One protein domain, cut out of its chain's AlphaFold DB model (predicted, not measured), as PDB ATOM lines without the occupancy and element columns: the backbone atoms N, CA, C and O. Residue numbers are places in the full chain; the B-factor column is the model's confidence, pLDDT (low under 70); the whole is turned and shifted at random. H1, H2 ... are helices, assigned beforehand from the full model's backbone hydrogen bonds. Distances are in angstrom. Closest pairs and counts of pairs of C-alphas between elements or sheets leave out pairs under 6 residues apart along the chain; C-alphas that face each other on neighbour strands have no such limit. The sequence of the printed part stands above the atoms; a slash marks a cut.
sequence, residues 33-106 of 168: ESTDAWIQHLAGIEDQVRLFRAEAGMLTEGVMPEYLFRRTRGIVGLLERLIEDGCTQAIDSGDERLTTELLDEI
ATOM      1  N   GLU A  33     173.842 194.680 140.486       94.44
ATOM      2  CA  GLU A  33     175.302 194.826 140.532       94.44
ATOM      3  C   GLU A  33     175.990 193.613 141.179       94.44
ATOM      4  O   GLU A  33     177.003 193.136 140.671       94.44
ATOM      5  N   SER A  34     175.431 193.065 142.268       91.81
ATOM      6  CA  SER A  34     175.996 191.868 142.901       91.81
ATOM      7  C   SER A  34     175.862 190.627 142.018       91.81
ATOM      8  O   SER A  34     176.783 189.813 141.951       91.81
ATOM      9  N   THR A  35     174.747 190.519 141.292       94.12
ATOM     10  CA  THR A  35     174.504 189.438 140.333       94.12
ATOM     11  C   THR A  35     175.449 189.537 139.138       94.12
ATOM     12  O   THR A  35     176.046 188.534 138.758       94.12
ATOM     13  N   ASP A  36     175.662 190.735 138.594       96.19
ATOM     14  CA  ASP A  36     176.609 190.961 137.499       96.19
ATOM     15  C   ASP A  36     178.045 190.651 137.939       96.19
ATOM     16  O   ASP A  36     178.782 189.986 137.214       96.19
ATOM     17  N   ALA A  37     178.439 191.053 139.153       95.31
ATOM     18  CA  ALA A  37     179.746 190.714 139.714       95.31
ATOM     19  C   ALA A  37     179.933 189.195 139.878       95.31
ATOM     20  O   ALA A  37     181.011 188.666 139.594       95.31
ATOM     21  N   TRP A  38     178.882 188.486 140.298       96.19
ATOM     22  CA  TRP A  38     178.874 187.027 140.376       96.19
ATOM     23  C   TRP A  38     179.009 186.372 138.995       96.19
ATOM     24  O   TRP A  38     179.869 185.514 138.811       96.19
ATOM     25  N   ILE A  39     178.224 186.806 138.005       96.69
ATOM     26  CA  ILE A  39     178.298 186.291 136.628       96.69
ATOM     27  C   ILE A  39     179.675 186.575 136.018       96.69
ATOM     28  O   ILE A  39     180.263 185.700 135.386       96.69
ATOM     29  N   GLN A  40     180.239 187.760 136.256       96.81
ATOM     30  CA  GLN A  40     181.576 188.118 135.790       96.81
ATOM     31  C   GLN A  40     182.661 187.228 136.408       96.81
ATOM     32  O   GLN A  40     183.640 186.887 135.739       96.81
ATOM     33  N   HIS A  41     182.502 186.847 137.675       96.19
ATOM     34  CA  HIS A  41     183.397 185.893 138.318       96.19
ATOM     35  C   HIS A  41     183.255 184.490 137.711       96.19
ATOM     36  O   HIS A  41     184.267 183.861 137.399       96.19
ATOM     37  N   LEU A  42     182.021 184.038 137.461       96.31
ATOM     38  CA  LEU A  42     181.753 182.774 136.770       96.31
ATOM     39  C   LEU A  42     182.353 182.738 135.361       96.31
ATOM     40  O   LEU A  42     182.920 181.715 134.994       96.31
ATOM     41  N   ALA A  43     182.301 183.842 134.611       96.25
ATOM     42  CA  ALA A  43     182.947 183.952 133.301       96.25
ATOM     43  C   ALA A  43     184.461 183.701 133.398       96.25
ATOM     44  O   ALA A  43     185.024 182.941 132.618       96.25
ATOM     45  N   GLY A  44     185.112 184.287 134.407       95.75
ATOM     46  CA  GLY A  44     186.543 184.082 134.636       95.75
ATOM     47  C   GLY A  44     186.902 182.636 134.987       95.75
ATOM     48  O   GLY A  44     187.982 182.175 134.625       95.75
ATOM     49  N   ILE A  45     186.008 181.912 135.666       94.88
ATOM     50  CA  ILE A  45     186.175 180.477 135.932       94.88
ATOM     51  C   ILE A  45     185.930 179.664 134.657       94.88
ATOM     52  O   ILE A  45     186.709 178.762 134.358       94.88
ATOM     53  N   GLU A  46     184.889 179.991 133.886       94.31
ATOM     54  CA  GLU A  46     184.545 179.328 132.621       94.31
ATOM     55  C   GLU A  46     185.724 179.344 131.635       94.31
ATOM     56  O   GLU A  46     186.047 178.310 131.053       94.31
ATOM     57  N   ASP A  47     186.453 180.461 131.549       94.12
ATOM     58  CA  ASP A  47     187.669 180.599 130.731       94.12
ATOM     59  C   ASP A  47     188.787 179.604 131.098       94.12
ATOM     60  O   ASP A  47     189.676 179.300 130.288       94.12
ATOM     61  N   GLN A  48     188.778 179.103 132.336       92.50
ATOM     62  CA  GLN A  48     189.753 178.136 132.836       92.50
ATOM     63  C   GLN A  48     189.290 176.685 132.692       92.50
ATOM     64  O   GLN A  48     190.123 175.779 132.780       92.50
ATOM     65  N   VAL A  49     188.007 176.442 132.418       92.38
ATOM     66  CA  VAL A  49     187.469 175.092 132.225       92.38
ATOM     67  C   VAL A  49     187.983 174.516 130.902       92.38
ATOM     68  O   VAL A  49     187.814 175.087 129.827       92.38
ATOM     69  N   ARG A  50     188.633 173.349 130.970       92.38
ATOM     70  CA  ARG A  50     189.225 172.650 129.812       92.38
ATOM     71  C   ARG A  50     188.542 171.318 129.526       92.38
ATOM     72  O   ARG A  50     189.207 170.319 129.278       92.38
ATOM     73  N   LEU A  51     187.215 171.307 129.564       91.62
ATOM     74  CA  LEU A  51     186.439 170.138 129.166       91.62
ATOM     75  C   LEU A  51     186.231 170.125 127.649       91.62
ATOM     76  O   LEU A  51     186.033 171.171 127.032       91.62
ATOM     77  N   PHE A  52     186.262 168.942 127.039       93.50
ATOM     78  CA  PHE A  52     186.174 168.797 125.585       93.50
ATOM     79  C   PHE A  52     184.857 169.320 124.997       93.50
ATOM     80  O   PHE A  52     184.846 169.845 123.885       93.50
ATOM     81  N   ARG A  53     183.748 169.198 125.741       91.56
ATOM     82  CA  ARG A  53     182.428 169.720 125.357       91.56
ATOM     83  C   ARG A  53     182.056 170.977 126.147       91.56
ATOM     84  O   ARG A  53     180.873 171.250 126.349       91.56
ATOM     85  N   ALA A  54     183.057 171.736 126.603       91.50
ATOM     86  CA  ALA A  54     182.841 173.071 127.139       91.50
ATOM     87  C   ALA A  54     182.289 174.004 126.049       91.50
ATOM     88  O   ALA A  54     182.796 174.043 124.929       91.50
ATOM     89  N   GLU A  55     181.253 174.761 126.389       91.50
ATOM     90  CA  GLU A  55     180.589 175.728 125.519       91.50
ATOM     91  C   GLU A  55     180.631 177.089 126.211       91.50
ATOM     92  O   GLU A  55     180.536 177.161 127.438       91.50
ATOM     93  N   ALA A  56     180.752 178.160 125.425       90.62
ATOM     94  CA  ALA A  56     180.600 179.508 125.953       90.62
ATOM     95  C   ALA A  56     179.193 179.667 126.546       90.62
ATOM     96  O   ALA A  56     178.216 179.203 125.955       90.62
ATOM     97  N   GLY A  57     179.100 180.297 127.711       92.31
ATOM     98  CA  GLY A  57     177.842 180.455 128.429       92.31
ATOM     99  C   GLY A  57     177.493 179.294 129.361       92.31
ATOM    100  O   GLY A  57     176.473 179.351 130.045       92.31
ATOM    101  N   MET A  58     178.310 178.240 129.433       94.75
ATOM    102  CA  MET A  58     178.017 177.053 130.244       94.75
ATOM    103  C   MET A  58     177.758 177.374 131.720       94.75
ATOM    104  O   MET A  58     176.861 176.780 132.321       94.75
ATOM    105  N   LEU A  59     178.550 178.273 132.305       94.31
ATOM    106  CA  LEU A  59     178.419 178.705 133.695       94.31
ATOM    107  C   LEU A  59     177.662 180.027 133.815       94.31
ATOM    108  O   LEU A  59     177.078 180.294 134.865       94.31
ATOM    109  N   THR A  60     177.675 180.842 132.762       95.88
ATOM    110  CA  THR A  60     177.203 182.233 132.798       95.88
ATOM    111  C   THR A  60     175.800 182.456 132.237       95.88
ATOM    112  O   THR A  60     175.199 183.491 132.529       95.88
ATOM    113  N   GLU A  61     175.227 181.498 131.508       93.31
ATOM    114  CA  GLU A  61     173.907 181.632 130.887       93.31
ATOM    115  C   GLU A  61     172.812 180.772 131.545       93.31
ATOM    116  O   GLU A  61     173.039 179.825 132.306       93.31
ATOM    117  N   GLY A  62     171.561 181.111 131.220       93.00
ATOM    118  CA  GLY A  62     170.382 180.353 131.623       93.00
ATOM    119  C   GLY A  62     170.188 180.305 133.139       93.00
ATOM    120  O   GLY A  62     170.204 181.326 133.821       93.00
ATOM    121  N   VAL A  63     169.949 179.102 133.666       94.00
ATOM    122  CA  VAL A  63     169.694 178.868 135.100       94.00
ATOM    123  C   VAL A  63     170.967 178.562 135.897       94.00
ATOM    124  O   VAL A  63     170.899 178.426 137.121       94.00
ATOM    125  N   MET A  64     172.116 178.427 135.224       95.25
ATOM    126  CA  MET A  64     173.364 177.979 135.845       95.25
ATOM    127  C   MET A  64     173.925 178.980 136.872       95.25
ATOM    128  O   MET A  64     174.255 178.538 137.978       95.25
ATOM    129  N   PRO A  65     173.958 180.307 136.613       95.19
ATOM    130  CA  PRO A  65     174.464 181.273 137.590       95.19
ATOM    131  C   PRO A  65     173.695 181.247 138.912       95.19
ATOM    132  O   PRO A  65     174.299 181.218 139.987       95.19
ATOM    133  N   GLU A  66     172.360 181.199 138.837       95.31
ATOM    134  CA  GLU A  66     171.491 181.126 140.014       95.31
ATOM    135  C   GLU A  66     171.634 179.769 140.722       95.31
ATOM    136  O   GLU A  66     171.665 179.697 141.952       95.31
ATOM    137  N   TYR A  67     171.752 178.673 139.966       95.50
ATOM    138  CA  TYR A  67     171.994 177.343 140.523       95.50
ATOM    139  C   TYR A  67     173.283 177.302 141.356       95.50
ATOM    140  O   TYR A  67     173.239 176.915 142.529       95.50
ATOM    141  N   LEU A  68     174.402 177.761 140.790       94.75
ATOM    142  CA  LEU A  68     175.701 177.789 141.464       94.75
ATOM    143  C   LEU A  68     175.674 178.696 142.694       94.75
ATOM    144  O   LEU A  68     176.196 178.316 143.748       94.75
ATOM    145  N   PHE A  69     175.010 179.852 142.600       93.50
ATOM    146  CA  PHE A  69     174.839 180.739 143.746       93.50
ATOM    147  C   PHE A  69     174.069 180.049 144.873       93.50
ATOM    148  O   PHE A  69     174.533 180.026 146.010       93.50
ATOM    149  N   ARG A  70     172.923 179.418 144.587       93.25
ATOM    150  CA  ARG A  70     172.120 178.727 145.616       93.25
ATOM    151  C   ARG A  70     172.887 177.598 146.293       93.25
ATOM    152  O   ARG A  70     172.699 177.364 147.487       93.25
ATOM    153  N   ARG A  71     173.750 176.911 145.545       91.69
ATOM    154  CA  ARG A  71     174.511 175.771 146.052       91.69
ATOM    155  C   ARG A  71     175.704 176.168 146.921       91.69
ATOM    156  O   ARG A  71     176.027 175.462 147.871       91.69
ATOM    157  N   THR A  72     176.324 177.304 146.619       92.44
ATOM    158  CA  THR A  72     177.553 177.785 147.283       92.44
ATOM    159  C   THR A  72     177.307 178.957 148.232       92.44
ATOM    160  O   THR A  72     178.181 179.309 149.021       92.44
ATOM    161  N   ARG A  73     176.124 179.577 148.161       91.94
ATOM    162  CA  ARG A  73     175.765 180.853 148.803       91.94
ATOM    163  C   ARG A  73     176.757 181.982 148.499       91.94
ATOM    164  O   ARG A  73     177.036 182.801 149.367       91.94
ATOM    165  N   GLY A  74     177.336 181.974 147.296       90.00
ATOM    166  CA  GLY A  74     178.326 182.964 146.865       90.00
ATOM    167  C   GLY A  74     179.712 182.801 147.499       90.00
ATOM    168  O   GLY A  74     180.560 183.678 147.343       90.00
ATOM    169  N   ILE A  75     179.972 181.708 148.227       92.44
ATOM    170  CA  ILE A  75     181.285 181.440 148.824       92.44
ATOM    171  C   ILE A  75     182.228 180.917 147.736       92.44
ATOM    172  O   ILE A  75     182.071 179.791 147.263       92.44
ATOM    173  N   VAL A  76     183.243 181.710 147.387       91.31
ATOM    174  CA  VAL A  76     184.191 181.414 146.295       91.31
ATOM    175  C   VAL A  76     184.883 180.064 146.468       91.31
ATOM    176  O   VAL A  76     184.842 179.240 145.565       91.31
ATOM    177  N   GLY A  77     185.414 179.768 147.656       89.38
ATOM    178  CA  GLY A  77     186.098 178.489 147.886       89.38
ATOM    179  C   GLY A  77     185.185 177.257 147.777       89.38
ATOM    180  O   GLY A  77     185.662 176.165 147.484       89.38
ATOM    181  N   LEU A  78     183.869 177.411 147.989       91.12
ATOM    182  CA  LEU A  78     182.906 176.330 147.746       91.12
ATOM    183  C   LEU A  78     182.609 176.158 146.261       91.12
ATOM    184  O   LEU A  78     182.428 175.034 145.803       91.12
ATOM    185  N   LEU A  79     182.536 177.272 145.535       93.75
ATOM    186  CA  LEU A  79     182.351 177.279 144.094       93.75
ATOM    187  C   LEU A  79     183.531 176.616 143.389       93.75
ATOM    188  O   LEU A  79     183.311 175.686 142.627       93.75
ATOM    189  N   GLU A  80     184.756 177.058 143.667       92.12
ATOM    190  CA  GLU A  80     185.971 176.526 143.039       92.12
ATOM    191  C   GLU A  80     186.061 175.012 143.228       92.12
ATOM    192  O   GLU A  80     186.130 174.273 142.248       92.12
ATOM    193  N   ARG A  81     185.904 174.537 144.471       91.62
ATOM    194  CA  ARG A  81     185.900 173.101 144.765       91.62
ATOM    195  C   ARG A  81     184.814 172.352 144.000       91.62
ATOM    196  O   ARG A  81     185.065 171.277 143.468       91.62
ATOM    197  N   LEU A  82     183.602 172.903 143.946       93.88
ATOM    198  CA  LEU A  82     182.514 172.263 143.223       93.88
ATOM    199  C   LEU A  82     182.819 172.135 141.725       93.88
ATOM    200  O   LEU A  82     182.493 171.117 141.118       93.88
ATOM    201  N   ILE A  83     183.396 173.175 141.123       94.12
ATOM    202  CA  ILE A  83     183.747 173.172 139.703       94.12
ATOM    203  C   ILE A  83     184.894 172.190 139.436       94.12
ATOM    204  O   ILE A  83     184.838 171.470 138.441       94.12
ATOM    205  N   GLU A  84     185.884 172.098 140.325       93.62
ATOM    206  CA  GLU A  84     186.979 171.118 140.248       93.62
ATOM    207  C   GLU A  84     186.468 169.669 140.321       93.62
ATOM    208  O   GLU A  84     186.770 168.852 139.440       93.62
ATOM    209  N   ASP A  85     185.639 169.359 141.323       93.75
ATOM    210  CA  ASP A  85     185.009 168.042 141.475       93.75
ATOM    211  C   ASP A  85     184.090 167.747 140.267       93.75
ATOM    212  O   ASP A  85     184.080 166.637 139.731       93.75
ATOM    213  N   GLY A  86     183.378 168.767 139.773       94.44
ATOM    214  CA  GLY A  86     182.536 168.709 138.576       94.44
ATOM    215  C   GLY A  86     183.302 168.363 137.312       94.44
ATOM    216  O   GLY A  86     182.870 167.509 136.538       94.44
ATOM    217  N   CYS A  87     184.454 168.995 137.103       94.94
ATOM    218  CA  CYS A  87     185.300 168.713 135.951       94.94
ATOM    219  C   CYS A  87     185.840 167.284 136.006       94.94
ATOM    220  O   CYS A  87     185.828 166.596 134.990       94.94
ATOM    221  N   THR A  88     186.256 166.827 137.189       94.06
ATOM    222  CA  THR A  88     186.730 165.451 137.395       94.06
ATOM    223  C   THR A  88     185.638 164.443 137.036       94.06
ATOM    224  O   THR A  88     185.850 163.581 136.187       94.06
ATOM    225  N   GLN A  89     184.432 164.620 137.583       93.94
ATOM    226  CA  GLN A  89     183.294 163.744 137.302       93.94
ATOM    227  C   GLN A  89     182.893 163.759 135.817       93.94
ATOM    228  O   GLN A  89     182.565 162.716 135.259       93.94
ATOM    229  N   ALA A  90     182.928 164.923 135.158       95.31
ATOM    230  CA  ALA A  90     182.589 165.048 133.741       95.31
ATOM    231  C   ALA A  90     183.595 164.346 132.819       95.31
ATOM    232  O   ALA A  90     183.206 163.831 131.769       95.31
ATOM    233  N   ILE A  91     184.873 164.323 133.202       94.12
ATOM    234  CA  ILE A  91     185.908 163.556 132.501       94.12
ATOM    235  C   ILE A  91     185.681 162.059 132.724       94.12
ATOM    236  O   ILE A  91     185.670 161.296 131.760       94.12
ATOM    237  N   ASP A  92     185.432 161.646 133.968       93.75
ATOM    238  CA  ASP A  92     185.231 160.238 134.321       93.75
ATOM    239  C   ASP A  92     183.974 159.635 133.671       93.75
ATOM    240  O   ASP A  92     183.986 158.472 133.257       93.75
ATOM    241  N   SER A  93     182.894 160.414 133.532       91.56
ATOM    242  CA  SER A  93     181.680 159.981 132.825       91.56
ATOM    243  C   SER A  93     181.820 160.018 131.297       91.56
ATOM    244  O   SER A  93     181.052 159.356 130.594       91.56
ATOM    245  N   GLY A  94     182.788 160.778 130.771       91.25
ATOM    246  CA  GLY A  94     182.976 161.031 129.340       91.25
ATOM    247  C   GLY A  94     181.979 162.027 128.731       91.25
ATOM    248  O   GLY A  94     181.974 162.225 127.512       91.25
ATOM    249  N   ASP A  95     181.125 162.656 129.544       91.31
ATOM    250  CA  ASP A  95     180.234 163.721 129.075       91.31
ATOM    251  C   ASP A  95     181.008 165.003 128.766       91.31
ATOM    252  O   ASP A  95     180.627 165.735 127.849       91.31
ATOM    253  N   GLU A  96     182.086 165.252 129.520       93.31
ATOM    254  CA  GLU A  96     183.010 166.383 129.384       93.31
ATOM    255  C   GLU A  96     182.285 167.733 129.251       93.31
ATOM    256  O   GLU A  96     182.665 168.601 128.464       93.31
ATOM    257  N   ARG A  97     181.209 167.899 130.030       93.94
ATOM    258  CA  ARG A  97     180.355 169.090 130.082       93.94
ATOM    259  C   ARG A  97     179.823 169.278 131.502       93.94
ATOM    260  O   ARG A  97     179.328 168.319 132.089       93.94
ATOM    261  N   LEU A  98     179.849 170.500 132.038       93.81
ATOM    262  CA  LEU A  98     179.203 170.792 133.322       93.81
ATOM    263  C   LEU A  98     177.706 171.039 133.112       93.81
ATOM    264  O   LEU A  98     177.295 171.889 132.321       93.81
ATOM    265  N   THR A  99     176.885 170.276 133.824       94.00
ATOM    266  CA  THR A  99     175.423 170.397 133.837       94.00
ATOM    267  C   THR A  99     174.929 170.469 135.272       94.00
ATOM    268  O   THR A  99     175.599 170.007 136.194       94.00
ATOM    269  N   THR A 100     173.735 171.023 135.477       93.81
ATOM    270  CA  THR A 100     173.106 171.038 136.803       93.81
ATOM    271  C   THR A 100     172.903 169.628 137.353       93.81
ATOM    272  O   THR A 100     173.070 169.400 138.545       93.81
ATOM    273  N   GLU A 101     172.601 168.673 136.477       93.31
ATOM    274  CA  GLU A 101     172.384 167.268 136.797       93.31
ATOM    275  C   GLU A 101     173.669 166.591 137.266       93.31
ATOM    276  O   GLU A 101     173.644 165.912 138.287       93.31
ATOM    277  N   LEU A 102     174.781 166.804 136.553       93.12
ATOM    278  CA  LEU A 102     176.085 166.265 136.935       93.12
ATOM    279  C   LEU A 102     176.563 166.894 138.236       93.12
ATOM    280  O   LEU A 102     177.025 166.200 139.138       93.12
ATOM    281  N   LEU A 103     176.420 168.217 138.356       93.38
ATOM    282  CA  LEU A 103     176.803 168.912 139.571       93.38
ATOM    283  C   LEU A 103     175.984 168.391 140.754       93.38
ATOM    284  O   LEU A 103     176.589 168.119 141.786       93.38
ATOM    285  N   ASP A 104     174.675 168.167 140.621       93.31
ATOM    286  CA  ASP A 104     173.804 167.649 141.691       93.31
ATOM    287  C   ASP A 104     174.274 166.321 142.311       93.31
ATOM    288  O   ASP A 104     173.937 166.045 143.465       93.31
ATOM    289  N   GLU A 105     175.064 165.520 141.596       91.81
ATOM    290  CA  GLU A 105     175.635 164.264 142.104       91.81
ATOM    291  C   GLU A 105     176.801 164.479 143.086       91.81
ATOM    292  O   GLU A 105     177.158 163.571 143.835       91.81
ATOM    293  N   ILE A 106     177.372 165.684 143.118       90.81
ATOM    294  CA  ILE A 106     178.591 166.014 143.866       90.81
ATOM    295  C   ILE A 106     178.251 166.623 145.223       90.81
ATOM    296  O   ILE A 106     177.765 167.747 145.313       90.81
TER     297      ILE A 106
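AT A GLANCE: This is residues 33 to 106 of the 168 residues of an uncharacterized protein of Streptomyces griseoruber (UniProt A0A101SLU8). Two longer helices, H3 and H1, run lengthwise and are offset along the long axis, with short H2 set across at the end where H3 begins and short H4 beside H3's residues 82 to 90. A long loop, residues 47 to 63, runs out from the end of H1 and folds back to H2. The printed part has 74 residues, with four named helices in the order H1, H2, H3, H4 and no named strand; the class is all helix. It is compact, with a radius of gyration of the C-alphas of 11.3 A, and its outline is elongated, 36 by 22 by 19 A.

IN THESE COORDINATES: Find C-alpha 76 at (184.191, 181.414, 146.295); from there H3, residues 76 to 93, runs 25.4 A. H1, residues 33 to 46, starts at C-alpha 33, (175.302, 194.826, 140.532), and is 19.7 A long. H2 holds residues 64 to 72, 12.2 A. H4, residues 100 to 104, ends at C-alpha 104, (173.804, 167.649, 141.691), after 6.0 A.

HOW THE PARTS SIT: Start at H3, which touches H4 with residues 82 to 90 alone; the closest C-alphas, of Gly 86 and Leu 103, are 5.8 A apart. H3 and H2 only just touch, with 3 pairs of C-alphas within 8 A, closest Leu 78 and Thr 72 at 5.6 A, at a steep tilt of 65 degrees, opposite ways. H2 and H1 only just touch, also with 3 pairs, closest Pro 65 and Ile 39 at 6.4 A, about perpendicular at 84 degrees. H1 and H3 are near each other, with 9 pairs of C-alphas within 10 A; H1 and H4 are apart. In H1, H2, H3 and H4 every O i to N i+4 pair is within hydrogen-bond range.

THE WHOLE: Look to Glu 33 and Asp 92 for the two C-alphas farthest apart, 36.5 A. The printed part has no cut. The link from H1 to H2 is long, with 17 residues. No printed residue has a pLDDT under 70, and the mean of the printed part is 93.5.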